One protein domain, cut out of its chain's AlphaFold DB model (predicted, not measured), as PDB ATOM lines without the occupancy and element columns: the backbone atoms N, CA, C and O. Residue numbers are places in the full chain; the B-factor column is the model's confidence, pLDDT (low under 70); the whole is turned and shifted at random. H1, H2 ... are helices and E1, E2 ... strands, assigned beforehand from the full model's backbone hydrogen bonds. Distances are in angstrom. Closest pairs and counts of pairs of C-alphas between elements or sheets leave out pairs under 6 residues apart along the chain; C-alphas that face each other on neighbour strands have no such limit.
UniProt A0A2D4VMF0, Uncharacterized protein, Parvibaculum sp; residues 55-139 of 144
ATOM      1  N   PRO A  55     181.672 -11.718  26.663       75.88
ATOM      2  CA  PRO A  55     180.248 -12.006  26.536       75.88
ATOM      3  C   PRO A  55     179.569 -11.034  25.566       75.88
ATOM      4  O   PRO A  55     179.685  -9.805  25.677       75.88
ATOM      5  N   SER A  56     178.834 -11.590  24.601       81.38
ATOM      6  CA  SER A  56     178.025 -10.797  23.677       81.38
ATOM      7  C   SER A  56     176.764 -10.276  24.371       81.38
ATOM      8  O   SER A  56     176.314 -10.837  25.367       81.38
ATOM      9  N   GLU A  57     176.121  -9.237  23.827       80.56
ATOM     10  CA  GLU A  57     174.852  -8.729  24.382       80.56
ATOM     11  C   GLU A  57     173.771  -9.811  24.489       80.56
ATOM     12  O   GLU A  57     173.000  -9.829  25.447       80.56
ATOM     13  N   LYS A  58     173.747 -10.750  23.536       81.69
ATOM     14  CA  LYS A  58     172.824 -11.891  23.548       81.69
ATOM     15  C   LYS A  58     173.122 -12.847  24.700       81.69
ATOM     16  O   LYS A  58     172.189 -13.353  25.320       81.69
ATOM     17  N   ASP A  59     174.400 -13.067  25.002       81.56
ATOM     18  CA  ASP A  59     174.819 -13.900  26.128       81.56
ATOM     19  C   ASP A  59     174.448 -13.252  27.464       81.56
ATOM     20  O   ASP A  59     173.882 -13.914  28.333       81.56
ATOM     21  N   LEU A  60     174.693 -11.943  27.597       77.88
ATOM     22  CA  LEU A  60     174.302 -11.161  28.771       77.88
ATOM     23  C   LEU A  60     172.782 -11.208  28.970       77.88
ATOM     24  O   LEU A  60     172.305 -11.500  30.064       77.88
ATOM     25  N   GLN A  61     172.010 -10.986  27.904       82.62
ATOM     26  CA  GLN A  61     170.549 -11.051  27.939       82.62
ATOM     27  C   GLN A  61     170.047 -12.439  28.354       82.62
ATOM     28  O   GLN A  61     169.154 -12.533  29.197       82.62
ATOM     29  N   SER A  62     170.628 -13.511  27.807       82.94
ATOM     30  CA  SER A  62     170.263 -14.885  28.166       82.94
ATOM     31  C   SER A  62     170.570 -15.191  29.632       82.94
ATOM     32  O   SER A  62     169.720 -15.741  30.329       82.94
ATOM     33  N   ALA A  63     171.756 -14.812  30.113       80.19
ATOM     34  CA  ALA A  63     172.176 -15.048  31.492       80.19
ATOM     35  C   ALA A  63     171.306 -14.276  32.497       80.19
ATOM     36  O   ALA A  63     170.883 -14.830  33.511       80.19
ATOM     37  N   VAL A  64     170.977 -13.015  32.196       79.50
ATOM     38  CA  VAL A  64     170.071 -12.208  33.028       79.50
ATOM     39  C   VAL A  64     168.654 -12.775  33.027       79.50
ATOM     40  O   VAL A  64     168.005 -12.817  34.072       79.50
ATOM     41  N   LYS A  65     168.168 -13.250  31.876       79.94
ATOM     42  CA  LYS A  65     166.857 -13.893  31.790       79.94
ATOM     43  C   LYS A  65     166.802 -15.181  32.623       79.94
ATOM     44  O   LYS A  65     165.820 -15.388  33.329       79.94
ATOM     45  N   GLU A  66     167.850 -16.010  32.587       80.56
ATOM     46  CA  GLU A  66     167.960 -17.234  33.401       80.56
ATOM     47  C   GLU A  66     167.941 -16.920  34.912       80.56
ATOM     48  O   GLU A  66     167.216 -17.576  35.667       80.56
ATOM     49  N   ASP A  67     168.663 -15.885  35.359       77.62
ATOM     50  CA  ASP A  67     168.670 -15.447  36.767       77.62
ATOM     51  C   ASP A  67     167.287 -14.946  37.214       77.62
ATOM     52  O   ASP A  67     166.751 -15.392  38.230       77.62
ATOM     53  N   LEU A  68     166.651 -14.082  36.416       75.25
ATOM     54  CA  LEU A  68     165.308 -13.576  36.710       75.25
ATOM     55  C   LEU A  68     164.266 -14.696  36.756       75.25
ATOM     56  O   LEU A  68     163.401 -14.694  37.630       75.25
ATOM     57  N   HIS A  69     164.368 -15.668  35.851       76.62
ATOM     58  CA  HIS A  69     163.496 -16.834  35.840       76.62
ATOM     59  C   HIS A  69     163.678 -17.685  37.100       76.62
ATOM     60  O   HIS A  69     162.698 -18.070  37.734       76.62
ATOM     61  N   THR A  70     164.925 -17.911  37.521       76.81
ATOM     62  CA  THR A  70     165.244 -18.617  38.773       76.81
ATOM     63  C   THR A  70     164.660 -17.899  39.992       76.81
ATOM     64  O   THR A  70     163.995 -18.524  40.819       76.81
ATOM     65  N   ARG A  71     164.832 -16.574  40.083       72.38
ATOM     66  CA  ARG A  71     164.288 -15.754  41.181       72.38
ATOM     67  C   ARG A  71     162.764 -15.741  41.205       72.38
ATOM     68  O   ARG A  71     162.165 -15.808  42.274       72.38
ATOM     69  N   ALA A  72     162.129 -15.646  40.043       69.88
ATOM     70  CA  ALA A  72     160.679 -15.628  39.946       69.88
ATOM     71  C   ALA A  72     160.061 -16.989  40.304       69.88
ATOM     72  O   ALA A  72     159.061 -17.019  41.020       69.88
ATOM     73  N   LEU A  73     160.685 -18.101  39.894       73.25
ATOM     74  CA  LEU A  73     160.306 -19.441  40.355       73.25
ATOM     75  C   LEU A  73     160.444 -19.566  41.880       73.25
ATOM     76  O   LEU A  73     159.531 -20.062  42.535       73.25
ATOM     77  N   ALA A  74     161.543 -19.067  42.456       73.56
ATOM     78  CA  ALA A  74     161.740 -19.045  43.908       73.56
ATOM     79  C   ALA A  74     160.692 -18.182  44.639       73.56
ATOM     80  O   ALA A  74     160.301 -18.499  45.760       73.56
ATOM     81  N   ALA A  75     160.191 -17.126  43.993       69.88
ATOM     82  CA  ALA A  75     159.107 -16.282  44.494       69.88
ATOM     83  C   ALA A  75     157.695 -16.878  44.283       69.88
ATOM     84  O   ALA A  75     156.705 -16.224  44.607       69.88
ATOM     85  N   GLY A  76     157.579 -18.099  43.746       70.56
ATOM     86  CA  GLY A  76     156.299 -18.779  43.514       70.56
ATOM     87  C   GLY A  76     155.570 -18.362  42.231       70.56
ATOM     88  O   GLY A  76     154.392 -18.676  42.069       70.56
ATOM     89  N   SER A  77     156.246 -17.662  41.315       70.75
ATOM     90  CA  SER A  77     155.706 -17.304  39.999       70.75
ATOM     91  C   SER A  77     155.900 -18.440  38.990       70.75
ATOM     92  O   SER A  77     156.874 -19.185  39.053       70.75
ATOM     93  N   THR A  78     154.997 -18.556  38.015       69.69
ATOM     94  CA  THR A  78     155.133 -19.520  36.911       69.69
ATOM     95  C   THR A  78     156.097 -19.001  35.841       69.69
ATOM     96  O   THR A  78     156.184 -17.795  35.613       69.69
ATOM     97  N   SER A  79     156.798 -19.910  35.155       64.94
ATOM     98  CA  SER A  79     157.727 -19.600  34.053       64.94
ATOM     99  C   SER A  79     157.089 -18.760  32.944       64.94
ATOM    100  O   SER A  79     157.683 -17.801  32.463       64.94
ATOM    101  N   GLN A  80     155.836 -19.075  32.602       65.00
ATOM    102  CA  GLN A  80     155.055 -18.354  31.597       65.00
ATOM    103  C   GLN A  80     154.851 -16.884  31.979       65.00
ATOM    104  O   GLN A  80     155.028 -15.997  31.153       65.00
ATOM    105  N   ALA A  81     154.545 -16.618  33.254       63.44
ATOM    106  CA  ALA A  81     154.396 -15.254  33.741       63.44
ATOM    107  C   ALA A  81     155.724 -14.489  33.662       63.44
ATOM    108  O   ALA A  81     155.714 -13.300  33.382       63.44
ATOM    109  N   VAL A  82     156.871 -15.151  33.848       63.78
ATOM    110  CA  VAL A  82     158.184 -14.511  33.669       63.78
ATOM    111  C   VAL A  82     158.406 -14.126  32.214       63.78
ATOM    112  O   VAL A  82     158.773 -12.987  31.949       63.78
ATOM    113  N   ASP A  83     158.166 -15.043  31.278       67.31
ATOM    114  CA  ASP A  83     158.352 -14.782  29.850       67.31
ATOM    115  C   ASP A  83     157.423 -13.673  29.333       67.31
ATOM    116  O   ASP A  83     157.865 -12.807  28.576       67.31
ATOM    117  N   ASP A  84     156.172 -13.648  29.795       62.97
ATOM    118  CA  ASP A  84     155.182 -12.648  29.390       62.97
ATOM    119  C   ASP A  84     155.430 -11.271  30.038       62.97
ATOM    120  O   ASP A  84     155.107 -10.229  29.457       62.97
ATOM    121  N   LEU A  85     156.013 -11.237  31.244       56.88
ATOM    122  CA  LEU A  85     156.249 -10.010  32.017       56.88
ATOM    123  C   LEU A  85     157.660  -9.426  31.823       56.88
ATOM    124  O   LEU A  85     157.872  -8.240  32.091       56.88
ATOM    125  N   MET A  86     158.635 -10.204  31.351       64.31
ATOM    126  CA  MET A  86     160.044  -9.801  31.283       64.31
ATOM    127  C   MET A  86     160.553  -9.744  29.834       64.31
ATOM    128  O   MET A  86     161.358 -10.569  29.407       64.31
ATOM    129  N   ASP A  87     160.154  -8.711  29.077       67.75
ATOM    130  CA  ASP A  87     160.933  -8.280  27.898       67.75
ATOM    131  C   ASP A  87     162.212  -7.596  28.403       67.75
ATOM    132  O   ASP A  87     162.233  -6.389  28.660       67.75
ATOM    133  N   VAL A  88     163.241  -8.408  28.656       68.94
ATOM    134  CA  VAL A  88     164.551  -7.960  29.134       68.94
ATOM    135  C   VAL A  88     165.360  -7.488  27.942       68.94
ATOM    136  O   VAL A  88     165.778  -8.299  27.118       68.94
ATOM    137  N   ARG A  89     165.639  -6.188  27.870       72.50
ATOM    138  CA  ARG A  89     166.615  -5.645  26.921       72.50
ATOM    139  C   ARG A  89     167.879  -5.266  27.667       72.50
ATOM    140  O   ARG A  89     167.817  -4.490  28.620       72.50
ATOM    141  N   VAL A  90     168.998  -5.806  27.207       73.44
ATOM    142  CA  VAL A  90     170.332  -5.479  27.703       73.44
ATOM    143  C   VAL A  90     171.004  -4.598  26.663       73.44
ATOM    144  O   VAL A  90     171.045  -4.965  25.494       73.44
ATOM    145  N   ALA A  91     171.478  -3.432  27.087       75.62
ATOM    146  CA  ALA A  91     172.396  -2.609  26.311       75.62
ATOM    147  C   ALA A  91     173.741  -2.638  27.029       75.62
ATOM    148  O   ALA A  91     173.832  -2.179  28.171       75.62
ATOM    149  N   LYS A  92     174.745  -3.241  26.400       75.44
ATOM    150  CA  LYS A  92     176.083  -3.363  26.976       75.44
ATOM    151  C   LYS A  92     176.812  -2.030  26.871       75.44
ATOM    152  O   LYS A  92     176.809  -1.415  25.810       75.44
ATOM    153  N   HIS A  93     177.446  -1.618  27.963       70.38
ATOM    154  CA  HIS A  93     178.283  -0.421  27.984       70.38
ATOM    155  C   HIS A  93     179.747  -0.801  27.876       70.38
ATOM    156  O   HIS A  93     180.396  -0.452  26.897       70.38
ATOM    157  N   GLU A  94     180.241  -1.574  28.839       74.38
ATOM    158  CA  GLU A  94     181.649  -1.965  28.933       74.38
ATOM    159  C   GLU A  94     181.757  -3.341  29.594       74.38
ATOM    160  O   GLU A  94     180.949  -3.677  30.464       74.38
ATOM    161  N   CYS A  95     182.749  -4.137  29.199       74.69
ATOM    162  CA  CYS A  95     183.166  -5.308  29.959       74.69
ATOM    163  C   CYS A  95     184.680  -5.311  30.114       74.69
ATOM    164  O   CYS A  95     185.416  -5.024  29.168       74.69
ATOM    165  N   HIS A  96     185.135  -5.719  31.290       75.12
ATOM    166  CA  HIS A  96     186.546  -5.882  31.589       75.12
ATOM    167  C   HIS A  96     186.813  -7.306  32.070       75.12
ATOM    168  O   HIS A  96     185.983  -7.864  32.796       75.12
ATOM    169  N   PRO A  97     187.948  -7.907  31.681       73.69
ATOM    170  CA  PRO A  97     188.371  -9.164  32.273       73.69
ATOM    171  C   PRO A  97     188.588  -8.950  33.775       73.69
ATOM    172  O   PRO A  97     189.226  -7.982  34.191       73.69
ATOM    173  N   PHE A  98     188.025  -9.835  34.588       71.06
ATOM    174  CA  PHE A  98     188.152  -9.801  36.040       71.06
ATOM    175  C   PHE A  98     188.257 -11.238  36.543       71.06
ATOM    176  O   PHE A  98     187.378 -12.045  36.258       71.06
ATOM    177  N   GLU A  99     189.332 -11.554  37.265       71.50
ATOM    178  CA  GLU A  99     189.621 -12.908  37.759       71.50
ATOM    179  C   GLU A  99     189.495 -13.989  36.665       71.50
ATOM    180  O   GLU A  99     190.303 -14.021  35.738       71.50
ATOM    181  N   ASP A 100     188.502 -14.878  36.767       72.31
ATOM    182  CA  ASP A 100     188.249 -15.982  35.839       72.31
ATOM    183  C   ASP A 100     187.027 -15.758  34.924       72.31
ATOM    184  O   ASP A 100     186.452 -16.702  34.368       72.31
ATOM    185  N   GLY A 101     186.639 -14.494  34.745       76.19
ATOM    186  CA  GLY A 101     185.459 -14.080  33.999       76.19
ATOM    187  C   GLY A 101     185.521 -12.626  33.532       76.19
ATOM    188  O   GLY A 101     186.589 -12.059  33.304       76.19
ATOM    189  N   TYR A 102     184.345 -12.031  33.333       77.25
ATOM    190  CA  TYR A 102     184.187 -10.660  32.854       77.25
ATOM    191  C   TYR A 102     183.231  -9.888  33.753       77.25
ATOM    192  O   TYR A 102     182.096 -10.308  33.981       77.25
ATOM    193  N   LEU A 103     183.666  -8.727  34.229       76.50
ATOM    194  CA  LEU A 103     182.799  -7.761  34.889       76.50
ATOM    195  C   LEU A 103     182.214  -6.840  33.819       76.50
ATOM    196  O   LEU A 103     182.958  -6.143  33.134       76.50
ATOM    197  N   CYS A 104     180.894  -6.868  33.648       76.12
ATOM    198  CA  CYS A 104     180.204  -6.100  32.617       76.12
ATOM    199  C   CYS A 104     179.252  -5.076  33.230       76.12
ATOM    200  O   CYS A 104     178.402  -5.421  34.055       76.12
ATOM    201  N   SER A 105     179.344  -3.839  32.747       75.44
ATOM    202  CA  SER A 105     178.369  -2.779  32.969       75.44
ATOM    203  C   SER A 105     177.361  -2.754  31.824       75.44
ATOM    204  O   SER A 105     177.719  -2.744  30.641       75.44
ATOM    205  N   PHE A 106     176.075  -2.768  32.161       78.31
ATOM    206  CA  PHE A 106     174.998  -2.738  31.179       78.31
ATOM    207  C   PHE A 106     173.759  -2.032  31.722       78.31
ATOM    208  O   PHE A 106     173.492  -1.994  32.924       78.31
ATOM    209  N   THR A 107     172.949  -1.496  30.811       74.44
ATOM    210  CA  THR A 107     171.599  -1.045  31.139       74.44
ATOM    211  C   THR A 107     170.605  -2.162  30.883       74.44
ATOM    212  O   THR A 107     170.479  -2.676  29.771       74.44
ATOM    213  N   LEU A 108     169.825  -2.465  31.912       73.31
ATOM    214  CA  LEU A 108     168.684  -3.351  31.863       73.31
ATOM    215  C   LEU A 108     167.396  -2.538  31.703       73.31
ATOM    216  O   LEU A 108     167.062  -1.698  32.541       73.31
ATOM    217  N   LYS A 109     166.633  -2.809  30.647       72.31
ATOM    218  CA  LYS A 109     165.263  -2.306  30.497       72.31
ATOM    219  C   LYS A 109     164.299  -3.471  30.646       72.31
ATOM    220  O   LYS A 109     164.332  -4.395  29.839       72.31
ATOM    221  N   MET A 110     163.457  -3.404  31.674       67.31
ATOM    222  CA  MET A 110     162.339  -4.322  31.885       67.31
ATOM    223  C   MET A 110     161.038  -3.619  31.519       67.31
ATOM    224  O   MET A 110     160.871  -2.423  31.759       67.31
ATOM    225  N   ARG A 111     160.108  -4.361  30.918       60.06
ATOM    226  CA  ARG A 111     158.833  -3.808  30.447       60.06
ATOM    227  C   ARG A 111     157.774  -3.687  31.549       60.06
ATOM    228  O   ARG A 111     156.790  -2.979  31.348       60.06
ATOM    229  N   THR A 112     157.947  -4.342  32.698       54.25
ATOM    230  CA  THR A 112     156.887  -4.448  33.711       54.25
ATOM    231  C   THR A 112     157.042  -3.546  34.939       54.25
ATOM    232  O   THR A 112     158.143  -3.348  35.456       54.25
ATOM    233  N   PRO A 113     155.911  -3.035  35.473       44.00
ATOM    234  CA  PRO A 113     155.883  -2.117  36.613       44.00
ATOM    235  C   PRO A 113     156.209  -2.776  37.963       44.00
ATOM    236  O   PRO A 113     156.376  -2.059  38.943       44.00
ATOM    237  N   LEU A 114     156.307  -4.111  38.031       51.00
ATOM    238  CA  LEU A 114     156.618  -4.842  39.267       51.00
ATOM    239  C   LEU A 114     158.084  -4.701  39.705       51.00
ATOM    240  O   LEU A 114     158.360  -4.814  40.894       51.00
ATOM    241  N   PHE A 115     159.006  -4.435  38.773       53.34
ATOM    242  CA  PHE A 115     160.441  -4.379  39.079       53.34
ATOM    243  C   PHE A 115     161.076  -3.008  38.837       53.34
ATOM    244  O   PHE A 115     161.969  -2.642  39.592       53.34
ATOM    245  N   SER A 116     160.625  -2.243  37.832       47.56
ATOM    246  CA  SER A 116     160.931  -0.815  37.609       47.56
ATOM    247  C   SER A 116     160.570  -0.454  36.163       47.56
ATOM    248  O   SER A 116     160.929  -1.180  35.242       47.56
ATOM    249  N   THR A 117     159.926   0.694  35.933       53.38
ATOM    250  CA  THR A 117     159.748   1.268  34.580       53.38
ATOM    251  C   THR A 117     160.967   2.057  34.098       53.38
ATOM    252  O   THR A 117     161.005   2.521  32.958       53.38
ATOM    253  N   ARG A 118     161.963   2.245  34.969       57.59
ATOM    254  CA  ARG A 118     163.200   2.964  34.669       57.59
ATOM    255  C   ARG A 118     164.293   1.982  34.251       57.59
ATOM    256  O   ARG A 118     164.385   0.916  34.867       57.59
ATOM    257  N   PRO A 119     165.127   2.343  33.258       61.50
ATOM    258  CA  PRO A 119     166.343   1.600  32.969       61.50
ATOM    259  C   PRO A 119     167.175   1.483  34.248       61.50
ATOM    260  O   PRO A 119     167.393   2.479  34.936       61.50
ATOM    261  N   VAL A 120     167.595   0.267  34.573       64.94
ATOM    262  CA  VAL A 120     168.484  -0.007  35.699       64.94
ATOM    263  C   VAL A 120     169.870  -0.223  35.120       64.94
ATOM    264  O   VAL A 120     170.078  -1.159  34.353       64.94
ATOM    265  N   GLU A 121     170.805   0.656  35.449       66.19
ATOM    266  CA  GLU A 121     172.222   0.395  35.209       66.19
ATOM    267  C   GLU A 121     172.711  -0.588  36.269       66.19
ATOM    268  O   GLU A 121     172.471  -0.401  37.465       66.19
ATOM    269  N   ALA A 122     173.321  -1.677  35.819       68.44
ATOM    270  CA  ALA A 122     173.830  -2.724  36.680       68.44
ATOM    271  C   ALA A 122     175.219  -3.141  36.208       68.44
ATOM    272  O   ALA A 122     175.451  -3.375  35.024       68.44
ATOM    273  N   GLU A 123     176.118  -3.279  37.170       74.81
ATOM    274  CA  GLU A 123     177.416  -3.903  36.986       74.81
ATOM    275  C   GLU A 123     177.329  -5.319  37.552       74.81
ATOM    276  O   GLU A 123     176.928  -5.512  38.706       74.81
ATOM    277  N   ARG A 124     177.599  -6.332  36.725       76.81
ATOM    278  CA  ARG A 124     177.538  -7.735  37.149       76.81
ATOM    279  C   ARG A 124     178.713  -8.532  36.632       76.81
ATOM    280  O   ARG A 124     179.210  -8.298  35.532       76.81
ATOM    281  N   TYR A 125     179.103  -9.510  37.438       77.56
ATOM    282  CA  TYR A 125     180.143 -10.455  37.094       77.56
ATOM    283  C   TYR A 125     179.555 -11.627  36.307       77.56
ATOM    284  O   TYR A 125     178.583 -12.260  36.733       77.56
ATOM    285  N   PHE A 126     180.134 -11.890  35.141       77.25
ATOM    286  CA  PHE A 126     179.762 -12.975  34.255       77.25
ATOM    287  C   PHE A 126     180.900 -13.972  34.160       77.25
ATOM    288  O   PHE A 126     182.027 -13.640  33.796       77.25
ATOM    289  N   LYS A 127     180.564 -15.229  34.414       78.56
ATOM    290  CA  LYS A 127     181.501 -16.338  34.369       78.56
ATOM    291  C   LYS A 127     181.023 -17.382  33.385       78.56
ATOM    292  O   LYS A 127     179.832 -17.694  33.294       78.56
ATOM    293  N   ARG A 128     181.959 -17.931  32.621       70.88
ATOM    294  CA  ARG A 128     181.644 -18.970  31.650       70.88
ATOM    295  C   ARG A 128     181.590 -20.319  32.355       70.88
ATOM    296  O   ARG A 128     182.514 -20.697  33.064       70.88
ATOM    297  N   LYS A 129     180.505 -21.070  32.151       63.19
ATOM    298  CA  LYS A 129     180.287 -22.341  32.862       63.19
ATOM    299  C   LYS A 129     181.260 -23.450  32.429       63.19
ATOM    300  O   LYS A 129     181.543 -24.357  33.203       63.19
ATOM    301  N   SER A 130     181.719 -23.405  31.177       59.66
ATOM    302  CA  SER A 130     182.726 -24.303  30.595       59.66
ATOM    303  C   SER A 130     183.182 -23.787  29.221       59.66
ATOM    304  O   SER A 130     182.552 -22.895  28.653       59.66
ATOM    305  N   TRP A 131     184.221 -24.391  28.631       50.41
ATOM    306  CA  TRP A 131     184.721 -24.045  27.286       50.41
ATOM    307  C   TRP A 131     183.681 -24.204  26.157       50.41
ATOM    308  O   TRP A 131     183.821 -23.613  25.092       50.41
ATOM    309  N   PHE A 132     182.614 -24.973  26.389       56.66
ATOM    310  CA  PHE A 132     181.472 -25.125  25.475       56.66
ATOM    311  C   PHE A 132     180.160 -24.594  26.078       56.66
ATOM    312  O   PHE A 132     179.097 -24.734  25.483       56.66
ATOM    313  N   GLY A 133     180.223 -24.011  27.276       63.34
ATOM    314  CA  GLY A 133     179.073 -23.549  28.040       63.34
ATOM    315  C   GLY A 133     178.772 -22.072  27.811       63.34
ATOM    316  O   GLY A 133     179.650 -21.294  27.427       63.34
ATOM    317  N   GLY A 134     177.519 -21.702  28.079       71.12
ATOM    318  CA  GLY A 134     177.064 -20.313  28.095       71.12
ATOM    319  C   GLY A 134     177.595 -19.519  29.292       71.12
ATOM    320  O   GLY A 134     178.181 -20.070  30.234       71.12
ATOM    321  N   TRP A 135     177.371 -18.210  29.238       78.62
ATOM    322  CA  TRP A 135     177.684 -17.272  30.313       78.62
ATOM    323  C   TRP A 135     176.646 -17.350  31.428       78.62
ATOM    324  O   TRP A 135     175.463 -17.566  31.177       78.62
ATOM    325  N   ARG A 136     177.091 -17.167  32.670       77.38
ATOM    326  CA  ARG A 136     176.231 -17.088  33.850       77.38
ATOM    327  C   ARG A 136     176.584 -15.881  34.690       77.38
ATOM    328  O   ARG A 136     177.748 -15.512  34.778       77.38
ATOM    329  N   LEU A 137     175.568 -15.314  35.324       76.06
ATOM    330  CA  LEU A 137     175.733 -14.294  36.347       76.06
ATOM    331  C   LEU A 137     176.206 -14.939  37.649       76.06
ATOM    332  O   LEU A 137     175.545 -15.841  38.165       76.06
ATOM    333  N   GLU A 138     177.318 -14.455  38.190       70.38
ATOM    334  CA  GLU A 138     177.709 -14.733  39.571       70.38
ATOM    335  C   GLU A 138     177.120 -13.658  40.506       70.38
ATOM    336  O   GLU A 138     176.993 -12.486  40.142       70.38
ATOM    337  N   GLY A 139     176.696 -14.058  41.711       57.78
ATOM    338  CA  GLY A 139     175.995 -13.173  42.660       57.78
ATOM    339  C   GLY A 139     174.461 -13.190  42.553       57.78
ATOM    340  O   GLY A 139     173.785 -12.237  42.959       57.78
TER     341      GLY A 139
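AT A GLANCE: This is residues 55 to 139 of the 144 residues of an uncharacterized protein of Parvibaculum sp (UniProt A0A2D4VMF0). A strongly twisted antiparallel sheet, E1 E2 E3 E4, curls round long helix H1; short H2 packs on H1's far end. The printed part, 85 residues, class mixed, has two named helices, then four strands. The whole is compact, radius of gyration of the C-alphas 13.0 A, spans 34, 25 and 19 A.

HOW THE PARTS SIT: E1, residues 89 to 98, E2, 101 to 109, E3, 120 to 128, and E4, 135 to 138, make a meander, successive antiparallel hairpins. N 96 and O 103, N 104 and O 124, N 127 and O 136, each 2.9 A, are within hydrogen-bond range. H1, residues 57 to 74, is on one face, two layers; its closest C-alphas with E4 are Ala 63 and Arg 136, 5.1 A. Residues 68 to 73 alone of H1 touch H2, residues 79 to 85; C-alphas 69 and 82 are closest, 6.2 A. Both helices have every O i to N i+4 pair within hydrogen-bond range.

IN THESE COORDINATES: H1, 25.7 A long, begins at C-alpha 57 (174.852, -8.729, 24.382); E4 ends at C-alpha 138 (177.709, -14.733, 39.571).

THE WHOLE: The printed part has no cut; 32 residues have pLDDT under 70, among them residues 78 to 88 and 110 to 122.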